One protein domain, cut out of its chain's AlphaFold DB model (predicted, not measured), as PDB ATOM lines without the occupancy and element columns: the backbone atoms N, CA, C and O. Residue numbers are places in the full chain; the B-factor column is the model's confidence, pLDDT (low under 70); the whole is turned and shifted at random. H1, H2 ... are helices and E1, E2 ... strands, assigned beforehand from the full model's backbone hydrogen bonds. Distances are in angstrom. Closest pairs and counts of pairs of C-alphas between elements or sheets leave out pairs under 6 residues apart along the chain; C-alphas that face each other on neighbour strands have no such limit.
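AT A GLANCE: This is residues 307 to 412 of the 1085 residues of the protein "Prim-Pol domain-containing protein" of Gordonia effusa NBRC 100432 (UniProt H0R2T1). A twisted sheet of four strands makes one end of the domain, with H2 and H4 next to each other on one face. H5 packs on H4 away from the sheet, H1 lies with H5 toward the end far from E1 and E2, and H3 sits by the end of E2. The printed part has 106 residues with five named helices and four named strands, in the order H1 H2 E1 E2 E3 E4 H3 H4 H5; the class is mixed, helices and strands. The sheet's order is E1 E2 E3 E4, all antiparallel. The whole is compact, with a radius of gyration of the C-alphas of 13.1 A and spans of 39 by 29 by 24 A.

IN THESE COORDINATES: Begin at C-alpha 330 (95.282, 137.232, 57.364), where E1, residues 330 to 336, starts its 14.4 A. E2 is residues 342 to 346, 13.3 A; E3 is 355 to 360, 14.8 A; E4 is 363 to 368, 14.9 A. Find H1, residues 307 to 315, 12.1 A, from C-alpha 307 (81.285, 142.247, 85.683). H2 is residues 320 to 324, 6.0 A; H3 is 371 to 376, 8.5 A; H4 is 387 to 394, 10.6 A. H5, residues 401 to 410, runs 15.3 A to C-alpha 410 (95.298, 148.069, 72.906).

HOW THE PARTS SIT: Look first at the meander E1 E2 E3 E4, each strand the antiparallel neighbour of the one before, its successive pairs hairpins; it is only just strongly twisted, with C-alphas up to 4.2 A off its best plane. Find N 331 and O 345 at 2.8 A between E1 and E2, N 344 and O 355 at 2.9 A between E2 and E3, and N 358 and O 365 at 2.8 A between E3 and E4. H2 and H4 are on the same face, at heights over the sheet of 7.9 A and 9.8 A. They touch, closest at the C-alphas of Val 323 and Ala 391, 5.5 A. H5 touches H4, closest at the C-alphas of Cys 392 and Val 404, 6.2 A, only just about perpendicular at 71 degrees. H1 is close to H4 but not clearly touching: the closest C-alphas, of Val 315 and Leu 388, are 6.2 A apart. H3 only grazes the sheet with residues 372 to 376; the closest C-alphas of E2 and H3 are those of Trp 346 and Met 373, 6.1 A. Every O i to N i+4 pair is within hydrogen-bond range in H1, H2, H3 and H4, and 5 of 6 in H5.

THE WHOLE: The two farthest C-alphas, of Gly 307 and Asp 350, are 41.3 A apart. The printed part has no cut, and no link is long. Mean pLDDT of the printed part is 77.2; look for values under 70 at residues 307 to 312, 333 to 340, 348 to 352, 361 to 362, 381 and 401 to 402.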
ATOM      1  N   GLY A 307      79.898 141.989  86.094       43.72
ATOM      2  CA  GLY A 307      81.285 142.247  85.683       43.72
ATOM      3  C   GLY A 307      81.830 141.267  84.636       43.72
ATOM      4  O   GLY A 307      82.463 141.683  83.668       43.72
ATOM      5  N   SER A 308      81.557 139.971  84.770       50.34
ATOM      6  CA  SER A 308      81.946 138.944  83.795       50.34
ATOM      7  C   SER A 308      81.137 139.058  82.496       50.34
ATOM      8  O   SER A 308      81.661 138.786  81.411       50.34
ATOM      9  N   GLN A 309      79.876 139.496  82.584       55.06
ATOM     10  CA  GLN A 309      79.060 139.811  81.412       55.06
ATOM     11  C   GLN A 309      79.550 141.091  80.725       55.06
ATOM     12  O   GLN A 309      79.730 141.071  79.515       55.06
ATOM     13  N   GLU A 310      79.859 142.156  81.473       58.38
ATOM     14  CA  GLU A 310      80.459 143.382  80.928       58.38
ATOM     15  C   GLU A 310      81.804 143.109  80.249       58.38
ATOM     16  O   GLU A 310      82.065 143.627  79.166       58.38
ATOM     17  N   LEU A 311      82.648 142.259  80.840       64.12
ATOM     18  CA  LEU A 311      83.929 141.874  80.251       64.12
ATOM     19  C   LEU A 311      83.747 141.065  78.964       64.12
ATOM     20  O   LEU A 311      84.445 141.308  77.980       64.12
ATOM     21  N   THR A 312      82.796 140.130  78.956       67.75
ATOM     22  CA  THR A 312      82.446 139.350  77.762       67.75
ATOM     23  C   THR A 312      81.878 140.256  76.673       67.75
ATOM     24  O   THR A 312      82.317 140.169  75.533       67.75
ATOM     25  N   ASP A 313      80.981 141.180  77.021       71.56
ATOM     26  CA  ASP A 313      80.397 142.157  76.097       71.56
ATOM     27  C   ASP A 313      81.464 143.116  75.549       71.56
ATOM     28  O   ASP A 313      81.409 143.513  74.387       71.56
ATOM     29  N   ALA A 314      82.469 143.462  76.354       75.56
ATOM     30  CA  ALA A 314      83.564 144.327  75.941       75.56
ATOM     31  C   ALA A 314      84.582 143.597  75.041       75.56
ATOM     32  O   ALA A 314      85.054 144.172  74.060       75.56
ATOM     33  N   VAL A 315      84.872 142.317  75.306       79.38
ATOM     34  CA  VAL A 315      85.662 141.454  74.405       79.38
ATOM     35  C   VAL A 315      84.910 141.196  73.097       79.38
ATOM     36  O   VAL A 315      85.505 141.282  72.019       79.38
ATOM     37  N   ASP A 316      83.599 140.966  73.170       80.69
ATOM     38  CA  ASP A 316      82.719 140.861  72.005       80.69
ATOM     39  C   ASP A 316      82.512 142.233  71.313       80.69
ATOM     40  O   ASP A 316      82.051 142.314  70.176       80.69
ATOM     41  N   GLY A 317      82.896 143.339  71.947       78.50
ATOM     42  CA  GLY A 317      82.906 144.679  71.357       78.50
ATOM     43  C   GLY A 317      84.104 144.950  70.440       78.50
ATOM     44  O   GLY A 317      84.116 145.959  69.737       78.50
ATOM     45  N   ILE A 318      85.115 144.073  70.418       85.00
ATOM     46  CA  ILE A 318      86.293 144.238  69.556       85.00
ATOM     47  C   ILE A 318      85.898 144.017  68.089       85.00
ATOM     48  O   ILE A 318      85.400 142.952  67.702       85.00
ATOM     49  N   GLU A 319      86.148 145.021  67.246       86.62
ATOM     50  CA  GLU A 319      85.869 144.947  65.812       86.62
ATOM     51  C   GLU A 319      86.852 144.047  65.060       86.62
ATOM     52  O   GLU A 319      88.067 144.129  65.254       86.62
ATOM     53  N   TRP A 320      86.321 143.206  64.166       87.00
ATOM     54  CA  TRP A 320      87.130 142.252  63.403       87.00
ATOM     55  C   TRP A 320      88.166 142.946  62.520       87.00
ATOM     56  O   TRP A 320      89.311 142.510  62.497       87.00
ATOM     57  N   ASP A 321      87.827 144.093  61.926       84.75
ATOM     58  CA  ASP A 321      88.759 144.909  61.136       84.75
ATOM     59  C   ASP A 321      90.019 145.299  61.937       84.75
ATOM     60  O   ASP A 321      91.125 145.356  61.397       84.75
ATOM     61  N   ALA A 322      89.873 145.544  63.244       84.81
ATOM     62  CA  ALA A 322      90.986 145.911  64.113       84.81
ATOM     63  C   ALA A 322      91.864 144.705  64.490       84.81
ATOM     64  O   ALA A 322      93.065 144.872  64.694       84.81
ATOM     65  N   VAL A 323      91.281 143.504  64.563       88.44
ATOM     66  CA  VAL A 323      92.006 142.242  64.800       88.44
ATOM     67  C   VAL A 323      92.731 141.792  63.532       88.44
ATOM     68  O   VAL A 323      93.893 141.399  63.593       88.44
ATOM     69  N   GLU A 324      92.079 141.898  62.377       86.62
ATOM     70  CA  GLU A 324      92.645 141.565  61.064       86.62
ATOM     71  C   GLU A 324      93.888 142.394  60.742       86.62
ATOM     72  O   GLU A 324      94.869 141.872  60.224       86.62
ATOM     73  N   ALA A 325      93.887 143.675  61.115       86.56
ATOM     74  CA  ALA A 325      95.015 144.569  60.889       86.56
ATOM     75  C   ALA A 325      96.285 144.215  61.697       86.56
ATOM     76  O   ALA A 325      97.321 144.853  61.498       86.56
ATOM     77  N   LEU A 326      96.224 143.249  62.626       87.88
ATOM     78  CA  LEU A 326      97.360 142.872  63.473       87.88
ATOM     79  C   LEU A 326      98.379 141.963  62.780       87.88
ATOM     80  O   LEU A 326      99.539 141.968  63.188       87.88
ATOM     81  N   ASP A 327      97.971 141.204  61.762       85.38
ATOM     82  CA  ASP A 327      98.841 140.261  61.054       85.38
ATOM     83  C   ASP A 327      98.495 140.245  59.564       85.38
ATOM     84  O   ASP A 327      97.384 139.906  59.161       85.38
ATOM     85  N   ASP A 328      99.472 140.591  58.729       82.50
ATOM     86  CA  ASP A 328      99.297 140.706  57.284       82.50
ATOM     87  C   ASP A 328      99.101 139.348  56.586       82.50
ATOM     88  O   ASP A 328      98.732 139.306  55.408       82.50
ATOM     89  N   ARG A 329      99.344 138.231  57.287       83.38
ATOM     90  CA  ARG A 329      99.067 136.876  56.797       83.38
ATOM     91  C   ARG A 329      97.574 136.558  56.780       83.38
ATOM     92  O   ARG A 329      97.197 135.617  56.082       83.38
ATOM     93  N   LEU A 330      96.735 137.300  57.510       81.50
ATOM     94  CA  LEU A 330      95.282 137.232  57.364       81.50
ATOM     95  C   LEU A 330      94.841 138.104  56.192       81.50
ATOM     96  O   LEU A 330      94.884 139.328  56.238       81.50
ATOM     97  N   GLU A 331      94.384 137.458  55.130       73.50
ATOM     98  CA  GLU A 331      94.015 138.129  53.895       73.50
ATOM     99  C   GLU A 331      92.495 138.106  53.689       73.50
ATOM    100  O   GLU A 331      91.854 137.047  53.710       73.50
ATOM    101  N   ASP A 332      91.914 139.283  53.434       73.50
ATOM    102  CA  ASP A 332      90.516 139.409  53.023       73.50
ATOM    103  C   ASP A 332      90.371 139.171  51.516       73.50
ATOM    104  O   ASP A 332      90.849 139.931  50.661       73.50
ATOM    105  N   TRP A 333      89.712 138.065  51.191       59.59
ATOM    106  CA  TRP A 333      89.444 137.623  49.830       59.59
ATOM    107  C   TRP A 333      87.974 137.839  49.421       59.59
ATOM    108  O   TRP A 333      87.574 137.412  48.334       59.59
ATOM    109  N   GLY A 334      87.187 138.530  50.257       54.91
ATOM    110  CA  GLY A 334      85.787 138.881  50.018       54.91
ATOM    111  C   GLY A 334      84.802 137.726  50.205       54.91
ATOM    112  O   GLY A 334      83.698 137.773  49.662       54.91
ATOM    113  N   ASP A 335      85.202 136.673  50.921       64.38
ATOM    114  CA  ASP A 335      84.377 135.491  51.164       64.38
ATOM    115  C   ASP A 335      83.578 135.613  52.471       64.38
ATOM    116  O   ASP A 335      84.008 136.250  53.434       64.38
ATOM    117  N   ALA A 336      82.420 134.955  52.509       66.06
ATOM    118  CA  ALA A 336      81.586 134.819  53.697       66.06
ATOM    119  C   ALA A 336      81.132 133.362  53.862       66.06
ATOM    120  O   ALA A 336      81.022 132.627  52.876       66.06
ATOM    121  N   ASP A 337      80.909 132.950  55.106       69.75
ATOM    122  CA  ASP A 337      80.411 131.623  55.464       69.75
ATOM    123  C   ASP A 337      78.883 131.535  55.280       69.75
ATOM    124  O   ASP A 337      78.226 132.536  54.981       69.75
ATOM    125  N   ASP A 338      78.297 130.347  55.451       51.94
ATOM    126  CA  ASP A 338      76.857 130.112  55.217       51.94
ATOM    127  C   ASP A 338      75.940 130.979  56.103       51.94
ATOM    128  O   ASP A 338      74.788 131.240  55.757       51.94
ATOM    129  N   ASP A 339      76.440 131.440  57.250       58.62
ATOM    130  CA  ASP A 339      75.751 132.357  58.161       58.62
ATOM    131  C   ASP A 339      75.993 133.844  57.833       58.62
ATOM    132  O   ASP A 339      75.474 134.719  58.524       58.62
ATOM    133  N   GLY A 340      76.723 134.142  56.753       60.31
ATOM    134  CA  GLY A 340      77.041 135.493  56.292       60.31
ATOM    135  C   GLY A 340      78.238 136.138  56.995       60.31
ATOM    136  O   GLY A 340      78.544 137.298  56.712       60.31
ATOM    137  N   CYS A 341      78.922 135.420  57.893       78.50
ATOM    138  CA  CYS A 341      80.095 135.924  58.603       78.50
ATOM    139  C   CYS A 341      81.353 135.946  57.715       78.50
ATOM    140  O   CYS A 341      81.534 135.038  56.903       78.50
ATOM    141  N   PRO A 342      82.232 136.958  57.854       75.38
ATOM    142  CA  PRO A 342      83.422 137.092  57.020       75.38
ATOM    143  C   PRO A 342      84.388 135.917  57.191       75.38
ATOM    144  O   PRO A 342      84.622 135.417  58.295       75.38
ATOM    145  N   VAL A 343      84.968 135.491  56.072       82.50
ATOM    146  CA  VAL A 343      86.000 134.457  56.010       82.50
ATOM    147  C   VAL A 343      87.322 135.099  55.607       82.50
ATOM    148  O   VAL A 343      87.371 135.925  54.691       82.50
ATOM    149  N   ARG A 344      88.407 134.694  56.272       85.56
ATOM    150  CA  ARG A 344      89.775 135.101  55.931       85.56
ATOM    151  C   ARG A 344      90.625 133.914  55.523       85.56
ATOM    152  O   ARG A 344      90.440 132.786  56.002       85.56
ATOM    153  N   HIS A 345      91.555 134.193  54.621       80.50
ATOM    154  CA  HIS A 345      92.572 133.252  54.189       80.50
ATOM    155  C   HIS A 345      93.867 133.495  54.962       80.50
ATOM    156  O   HIS A 345      94.262 134.637  55.165       80.50
ATOM    157  N   TRP A 346      94.529 132.421  55.381       84.69
ATOM    158  CA  TRP A 346      95.847 132.477  55.991       84.69
ATOM    159  C   TRP A 346      96.914 132.241  54.931       84.69
ATOM    160  O   TRP A 346      96.927 131.186  54.293       84.69
ATOM    161  N   ARG A 347      97.829 133.195  54.762       70.50
ATOM    162  CA  ARG A 347      98.902 133.130  53.767       70.50
ATOM    163  C   ARG A 347      99.724 131.846  53.930       70.50
ATOM    164  O   ARG A 347     100.344 131.615  54.967       70.50
ATOM    165  N   GLY A 348      99.733 131.018  52.885       63.62
ATOM    166  CA  GLY A 348     100.422 129.720  52.863       63.62
ATOM    167  C   GLY A 348      99.564 128.523  53.290       63.62
ATOM    168  O   GLY A 348     100.081 127.413  53.348       63.62
ATOM    169  N   ALA A 349      98.274 128.712  53.584       64.50
ATOM    170  CA  ALA A 349      97.356 127.604  53.833       64.50
ATOM    171  C   ALA A 349      96.876 126.940  52.530       64.50
ATOM    172  O   ALA A 349      96.552 127.611  51.551       64.50
ATOM    173  N   ASP A 350      96.705 125.616  52.557       47.94
ATOM    174  CA  ASP A 350      96.255 124.815  51.401       47.94
ATOM    175  C   ASP A 350      94.774 125.032  51.026       47.94
ATOM    176  O   ASP A 350      94.262 124.482  50.045       47.94
ATOM    177  N   HIS A 351      94.053 125.815  51.833       52.25
ATOM    178  CA  HIS A 351      92.624 126.069  51.712       52.25
ATOM    179  C   HIS A 351      92.302 127.565  51.798       52.25
ATOM    180  O   HIS A 351      92.740 128.275  52.703       52.25
ATOM    181  N   ARG A 352      91.433 128.024  50.889       62.84
ATOM    182  CA  ARG A 352      90.938 129.409  50.831       62.84
ATOM    183  C   ARG A 352      90.249 129.846  52.130       62.84
ATOM    184  O   ARG A 352      90.554 130.908  52.653       62.84
ATOM    185  N   LYS A 353      89.380 128.999  52.691       78.25
ATOM    186  CA  LYS A 353      88.738 129.220  53.996       78.25
ATOM    187  C   LYS A 353      89.703 128.814  55.110       78.25
ATOM    188  O   LYS A 353      89.911 127.621  55.314       78.25
ATOM    189  N   SER A 354      90.305 129.786  55.796       81.94
ATOM    190  CA  SER A 354      91.222 129.518  56.915       81.94
ATOM    191  C   SER A 354      90.601 129.815  58.273       81.94
ATOM    192  O   SER A 354      90.730 128.995  59.176       81.94
ATOM    193  N   VAL A 355      89.872 130.922  58.396       90.12
ATOM    194  CA  VAL A 355      89.137 131.291  59.611       90.12
ATOM    195  C   VAL A 355      87.804 131.941  59.241       90.12
ATOM    196  O   VAL A 355      87.749 132.725  58.294       90.12
ATOM    197  N   THR A 356      86.739 131.604  59.968       90.31
ATOM    198  CA  THR A 356      85.463 132.333  59.937       90.31
ATOM    199  C   THR A 356      85.380 133.219  61.172       90.31
ATOM    200  O   THR A 356      85.535 132.733  62.290       90.31
ATOM    201  N   MET A 357      85.120 134.508  60.988       87.31
ATOM    202  CA  MET A 357      85.000 135.479  62.074       87.31
ATOM    203  C   MET A 357      83.524 135.714  62.390       87.31
ATOM    204  O   MET A 357      82.847 136.524  61.757       87.31
ATOM    205  N   HIS A 358      82.998 134.949  63.344       83.88
ATOM    206  CA  HIS A 358      81.596 135.024  63.726       83.88
ATOM    207  C   HIS A 358      81.302 136.307  64.507       83.88
ATOM    208  O   HIS A 358      82.083 136.764  65.338       83.88
ATOM    209  N   GLY A 359      80.141 136.881  64.221       74.19
ATOM    210  CA  GLY A 359      79.537 138.027  64.906       74.19
ATOM    211  C   GLY A 359      78.029 138.021  64.664       74.19
ATOM    212  O   GLY A 359      77.429 139.053  64.379       74.19
ATOM    213  N   CYS A 360      77.457 136.816  64.648       70.69
ATOM    214  CA  CYS A 360      76.071 136.524  64.290       70.69
ATOM    215  C   CYS A 360      75.335 135.907  65.489       70.69
ATOM    216  O   CYS A 360      75.863 135.861  66.599       70.69
ATOM    217  N   GLY A 361      74.134 135.361  65.272       53.78
ATOM    218  CA  GLY A 361      73.344 134.693  66.320       53.78
ATOM    219  C   GLY A 361      74.024 133.495  67.007       53.78
ATOM    220  O   GLY A 361      73.493 132.985  67.987       53.78
ATOM    221  N   ARG A 362      75.198 133.050  66.529       55.78
ATOM    222  CA  ARG A 362      76.041 132.021  67.170       55.78
ATOM    223  C   ARG A 362      76.962 132.578  68.268       55.78
ATOM    224  O   ARG A 362      77.572 131.797  68.995       55.78
ATOM    225  N   GLY A 363      77.067 133.900  68.391       71.88
ATOM    226  CA  GLY A 363      78.027 134.600  69.247       71.88
ATOM    227  C   GLY A 363      79.171 135.229  68.449       71.88
ATOM    228  O   GLY A 363      79.200 135.146  67.216       71.88
ATOM    229  N   ARG A 364      80.117 135.864  69.155       80.50
ATOM    230  CA  ARG A 364      81.283 136.505  68.545       80.50
ATOM    231  C   ARG A 364      82.572 135.762  68.888       80.50
ATOM    232  O   ARG A 364      83.013 135.730  70.026       80.50
ATOM    233  N   PHE A 365      83.147 135.100  67.894       87.69
ATOM    234  CA  PHE A 365      84.367 134.302  68.036       87.69
ATOM    235  C   PHE A 365      84.949 134.002  66.656       87.69
ATOM    236  O   PHE A 365      84.240 134.029  65.653       87.69
ATOM    237  N   ALA A 366      86.232 133.679  66.592       89.81
ATOM    238  CA  ALA A 366      86.876 133.218  65.375       89.81
ATOM    239  C   ALA A 366      86.978 131.693  65.383       89.81
ATOM    240  O   ALA A 366      87.530 131.115  66.319       89.81
ATOM    241  N   HIS A 367      86.470 131.046  64.338       90.12
ATOM    242  CA  HIS A 367      86.566 129.605  64.132       90.12
ATOM    243  C   HIS A 367      87.643 129.299  63.085       90.12
ATOM    244  O   HIS A 367      87.490 129.661  61.915       90.12
ATOM    245  N   VAL A 368      88.742 128.661  63.490       89.25
ATOM    246  CA  VAL A 368      89.922 128.423  62.648       89.25
ATOM    247  C   VAL A 368      89.888 127.008  62.072       89.25
ATOM    248  O   VAL A 368      90.093 126.023  62.773       89.25
ATOM    249  N   TRP A 369      89.683 126.923  60.760       82.88
ATOM    250  CA  TRP A 369      89.591 125.679  59.992       82.88
ATOM    251  C   TRP A 369      90.957 125.191  59.493       82.88
ATOM    252  O   TRP A 369      91.180 123.996  59.302       82.88
ATOM    253  N   SER A 370      91.882 126.122  59.241       79.88
ATOM    254  CA  SER A 370      93.180 125.815  58.638       79.88
ATOM    255  C   SER A 370      94.134 125.176  59.648       79.88
ATOM    256  O   SER A 370      94.518 125.795  60.638       79.88
ATOM    257  N   GLY A 371      94.571 123.943  59.368       73.50
ATOM    258  CA  GLY A 371      95.646 123.286  60.119       73.50
ATOM    259  C   GLY A 371      96.957 124.078  60.071       73.50
ATOM    260  O   GLY A 371      97.620 124.226  61.093       73.50
ATOM    261  N   THR A 372      97.277 124.678  58.921       77.94
ATOM    262  CA  THR A 372      98.463 125.529  58.742       77.94
ATOM    263  C   THR A 372      98.406 126.780  59.617       77.94
ATOM    264  O   THR A 372      99.396 127.133  60.249       77.94
ATOM    265  N   MET A 373      97.239 127.431  59.695       87.00
ATOM    266  CA  MET A 373      97.033 128.601  60.553       87.00
ATOM    267  C   MET A 373      97.119 128.219  62.033       87.00
ATOM    268  O   MET A 373      97.817 128.886  62.790       87.00
ATOM    269  N   ARG A 374      96.480 127.113  62.441       87.62
ATOM    270  CA  ARG A 374      96.542 126.614  63.827       87.62
ATOM    271  C   ARG A 374      97.969 126.294  64.264       87.62
ATOM    272  O   ARG A 374      98.361 126.675  65.362       87.62
ATOM    273  N   ALA A 375      98.749 125.647  63.396       80.12
ATOM    274  CA  ALA A 375     100.156 125.360  63.654       80.12
ATOM    275  C   ALA A 375     100.992 126.648  63.748       80.12
ATOM    276  O   ALA A 375     101.773 126.800  64.683       80.12
ATOM    277  N   ALA A 376     100.791 127.598  62.828       81.69
ATOM    278  CA  ALA A 376     101.527 128.865  62.807       81.69
ATOM    279  C   ALA A 376     101.229 129.770  64.015       81.69
ATOM    280  O   ALA A 376     102.097 130.536  64.425       81.69
ATOM    281  N   LEU A 377     100.017 129.680  64.567       85.38
ATOM    282  CA  LEU A 377      99.571 130.437  65.737       85.38
ATOM    283  C   LEU A 377      99.752 129.680  67.065       85.38
ATOM    284  O   LEU A 377      99.383 130.207  68.107       85.38
ATOM    285  N   GLY A 378     100.271 128.447  67.056       83.06
ATOM    286  CA  GLY A 378     100.442 127.653  68.281       83.06
ATOM    287  C   GLY A 378      99.122 127.297  68.982       83.06
ATOM    288  O   GLY A 378      99.071 127.181  70.204       83.06
ATOM    289  N   MET A 379      98.029 127.138  68.230       81.38
ATOM    290  CA  MET A 379      96.684 126.948  68.796       81.38
ATOM    291  C   MET A 379      96.434 125.548  69.376       81.38
ATOM    292  O   MET A 379      95.487 125.384  70.152       81.38
ATOM    293  N   GLY A 380      97.258 124.556  69.024       77.12
ATOM    294  CA  GLY A 380      97.015 123.148  69.354       77.12
ATOM    295  C   GLY A 380      95.695 122.655  68.750       77.12
ATOM    296  O   GLY A 380      95.368 122.996  67.612       77.12
ATOM    297  N   ASP A 381      94.913 121.915  69.538       69.31
ATOM    298  CA  ASP A 381      93.606 121.370  69.132       69.31
ATOM    299  C   ASP A 381      92.458 122.397  69.188       69.31
ATOM    300  O   ASP A 381      91.308 122.072  68.890       69.31
ATOM    301  N   ARG A 382      92.728 123.651  69.581       74.75
ATOM    302  CA  ARG A 382      91.692 124.689  69.660       74.75
ATOM    303  C   ARG A 382      91.206 125.065  68.262       74.75
ATOM    304  O   ARG A 382      91.980 125.522  67.424       74.75
ATOM    305  N   GLU A 383      89.900 124.943  68.039       77.06
ATOM    306  CA  GLU A 383      89.258 125.309  66.766       77.06
ATOM    307  C   GLU A 383      88.519 126.650  66.837       77.06
ATOM    308  O   GLU A 383      88.107 127.191  65.816       77.06
ATOM    309  N   SER A 384      88.324 127.214  68.031       85.88
ATOM    310  CA  SER A 384      87.630 128.493  68.218       85.88
ATOM    311  C   SER A 384      88.255 129.325  69.328       85.88
ATOM    312  O   SER A 384      88.636 128.787  70.367       85.88
ATOM    313  N   VAL A 385      88.348 130.635  69.107       87.75
ATOM    314  CA  VAL A 385      88.933 131.608  70.043       87.75
ATOM    315  C   VAL A 385      88.128 132.910  70.056       87.75
ATOM    316  O   VAL A 385      87.478 133.248  69.067       87.75
ATOM    317  N   SER A 386      88.155 133.648  71.168       88.44
ATOM    318  CA  SER A 386      87.533 134.979  71.258       88.44
ATOM    319  C   SER A 386      88.277 135.998  70.374       88.44
ATOM    320  O   SER A 386      89.422 135.743  69.985       88.44
ATOM    321  N   PRO A 387      87.681 137.168  70.071       89.94
ATOM    322  CA  PRO A 387      88.377 138.237  69.349       89.94
ATOM    323  C   PRO A 387      89.704 138.645  70.008       89.94
ATOM    324  O   PRO A 387      90.719 138.790  69.324       89.94
ATOM    325  N   LEU A 388      89.717 138.757  71.341       88.69
ATOM    326  CA  LEU A 388      90.907 139.120  72.109       88.69
ATOM    327  C   LEU A 388      91.974 138.015  72.087       88.69
ATOM    328  O   LEU A 388      93.146 138.304  71.860       88.69
ATOM    329  N   SER A 389      91.575 136.751  72.257       88.44
ATOM    330  CA  SER A 389      92.508 135.621  72.174       88.44
ATOM    331  C   SER A 389      93.110 135.494  70.776       88.44
ATOM    332  O   SER A 389      94.311 135.272  70.653       88.44
ATOM    333  N   LEU A 390      92.320 135.689  69.710       92.31
ATOM    334  CA  LEU A 390      92.866 135.711  68.352       92.31
ATOM    335  C   LEU A 390      93.891 136.843  68.190       92.31
ATOM    336  O   LEU A 390      94.961 136.610  67.638       92.31
ATOM    337  N   ALA A 391      93.600 138.039  68.704       91.81
ATOM    338  CA  ALA A 391      94.524 139.166  68.650       91.81
ATOM    339  C   ALA A 391      95.863 138.885  69.359       91.81
ATOM    340  O   ALA A 391      96.913 139.243  68.824       91.81
ATOM    341  N   CYS A 392      95.850 138.214  70.518       89.75
ATOM    342  CA  CYS A 392      97.073 137.769  71.195       89.75
ATOM    343  C   CYS A 392      97.900 136.833  70.313       89.75
ATOM    344  O   CYS A 392      99.084 137.081  70.081       89.75
ATOM    345  N   LEU A 393      97.252 135.806  69.763       92.50
ATOM    346  CA  LEU A 393      97.913 134.792  68.948       92.50
ATOM    347  C   LEU A 393      98.507 135.386  67.664       92.50
ATOM    348  O   LEU A 393      99.632 135.053  67.298       92.50
ATOM    349  N   LEU A 394      97.795 136.305  67.005       91.62
ATOM    350  CA  LEU A 394      98.286 137.012  65.815       91.62
ATOM    351  C   LEU A 394      99.521 137.874  66.109       91.62
ATOM    352  O   LEU A 394     100.405 138.000  65.267       91.62
ATOM    353  N   LEU A 395      99.625 138.421  67.322       88.75
ATOM    354  CA  LEU A 395     100.795 139.178  67.774       88.75
ATOM    355  C   LEU A 395     101.941 138.286  68.284       88.75
ATOM    356  O   LEU A 395     102.962 138.817  68.723       88.75
ATOM    357  N   GLY A 396     101.789 136.957  68.233       86.56
ATOM    358  CA  GLY A 396     102.764 135.999  68.757       86.56
ATOM    359  C   GLY A 396     102.874 136.016  70.283       86.56
ATOM    360  O   GLY A 396     103.934 135.697  70.818       86.56
ATOM    361  N   LYS A 397     101.807 136.435  70.969       86.00
ATOM    362  CA  LYS A 397     101.733 136.581  72.425       86.00
ATOM    363  C   LYS A 397     100.871 135.496  73.056       86.00
ATOM    364  O   LYS A 397      99.996 134.938  72.391       86.00
ATOM    365  N   ASP A 398     101.092 135.225  74.341       79.00
ATOM    366  CA  ASP A 398     100.235 134.303  75.087       79.00
ATOM    367  C   ASP A 398      98.824 134.906  75.225       79.00
ATOM    368  O   ASP A 398      98.648 136.100  75.493       79.00
ATOM    369  N   ASP A 399      97.788 134.092  75.016       73.19
ATOM    370  CA  ASP A 399      96.398 134.509  75.204       73.19
ATOM    371  C   ASP A 399      95.943 134.417  76.672       73.19
ATOM    372  O   ASP A 399      94.749 134.470  76.973       73.19
ATOM    373  N   ARG A 400      96.910 134.313  77.596       70.00
ATOM    374  CA  ARG A 400      96.760 134.319  79.056       70.00
ATOM    375  C   ARG A 400      97.818 135.209  79.725       70.00
ATOM    376  O   ARG A 400      98.778 135.664  79.112       70.00
ATOM    377  N   GLY A 401      97.648 135.461  81.024       64.31
ATOM    378  CA  GLY A 401      98.657 136.141  81.845       64.31
ATOM    379  C   GLY A 401      98.842 137.632  81.526       64.31
ATOM    380  O   GLY A 401      97.875 138.360  81.325       64.31
ATOM    381  N   ALA A 402     100.086 138.116  81.548       69.12
ATOM    382  CA  ALA A 402     100.392 139.538  81.343       69.12
ATOM    383  C   ALA A 402     100.184 139.991  79.884       69.12
ATOM    384  O   ALA A 402      99.743 141.114  79.643       69.12
ATOM    385  N   ASP A 403     100.435 139.096  78.931       74.56
ATOM    386  CA  ASP A 403     100.346 139.361  77.496       74.56
ATOM    387  C   ASP A 403      98.914 139.686  77.053       74.56
ATOM    388  O   ASP A 403      98.684 140.681  76.361       74.56
ATOM    389  N   VAL A 404      97.920 138.916  77.517       76.38
ATOM    390  CA  VAL A 404      96.505 139.198  77.220       76.38
ATOM    391  C   VAL A 404      96.036 140.527  77.818       76.38
ATOM    392  O   VAL A 404      95.230 141.217  77.198       76.38
ATOM    393  N   ARG A 405      96.577 140.947  78.971       75.94
ATOM    394  CA  ARG A 405      96.269 142.260  79.575       75.94
ATOM    395  C   ARG A 405      96.830 143.406  78.736       75.94
ATOM    396  O   ARG A 405      96.149 144.411  78.553       75.94
ATOM    397  N   GLU A 406      98.038 143.253  78.198       78.62
ATOM    398  CA  GLU A 406      98.641 144.244  77.301       78.62
ATOM    399  C   GLU A 406      97.846 144.372  75.992       78.62
ATOM    400  O   GLU A 406      97.537 145.477  75.543       78.62
ATOM    401  N   VAL A 407      97.467 143.241  75.390       82.00
ATOM    402  CA  VAL A 407      96.671 143.237  74.155       82.00
ATOM    403  C   VAL A 407      95.265 143.788  74.409       82.00
ATOM    404  O   VAL A 407      94.770 144.566  73.597       82.00
ATOM    405  N   ALA A 408      94.649 143.488  75.554       79.62
ATOM    406  CA  ALA A 408      93.356 144.051  75.944       79.62
ATOM    407  C   ALA A 408      93.395 145.585  76.035       79.62
ATOM    408  O   ALA A 408      92.516 146.257  75.488       79.62
ATOM    409  N   GLN A 409      94.455 146.158  76.618       79.81
ATOM    410  CA  GLN A 409      94.634 147.612  76.692       79.81
ATOM    411  C   GLN A 409      94.714 148.271  75.309       79.81
ATOM    412  O   GLN A 409      94.230 149.391  75.140       79.81
ATOM    413  N   ARG A 410      95.254 147.578  74.296       81.69
ATOM    414  CA  ARG A 410      95.298 148.069  72.906       81.69
ATOM    415  C   ARG A 410      93.904 148.284  72.311       81.69
ATOM    416  O   ARG A 410      93.739 149.149  71.455       81.69
ATOM    417  N   PHE A 411      92.916 147.535  72.793       81.25
ATOM    418  CA  PHE A 411      91.508 147.680  72.429       81.25
ATOM    419  C   PHE A 411      90.707 148.515  73.442       81.25
ATOM    420  O   PHE A 411      89.486 148.571  73.362       81.25
ATOM    421  N   GLY A 412      91.377 149.180  74.391       75.62
ATOM    422  CA  GLY A 412      90.728 149.985  75.429       75.62
ATOM    423  C   GLY A 412      90.055 149.162  76.531       75.62
ATOM    424  O   GLY A 412      89.282 149.715  77.310       75.62
TER     425      GLY A 412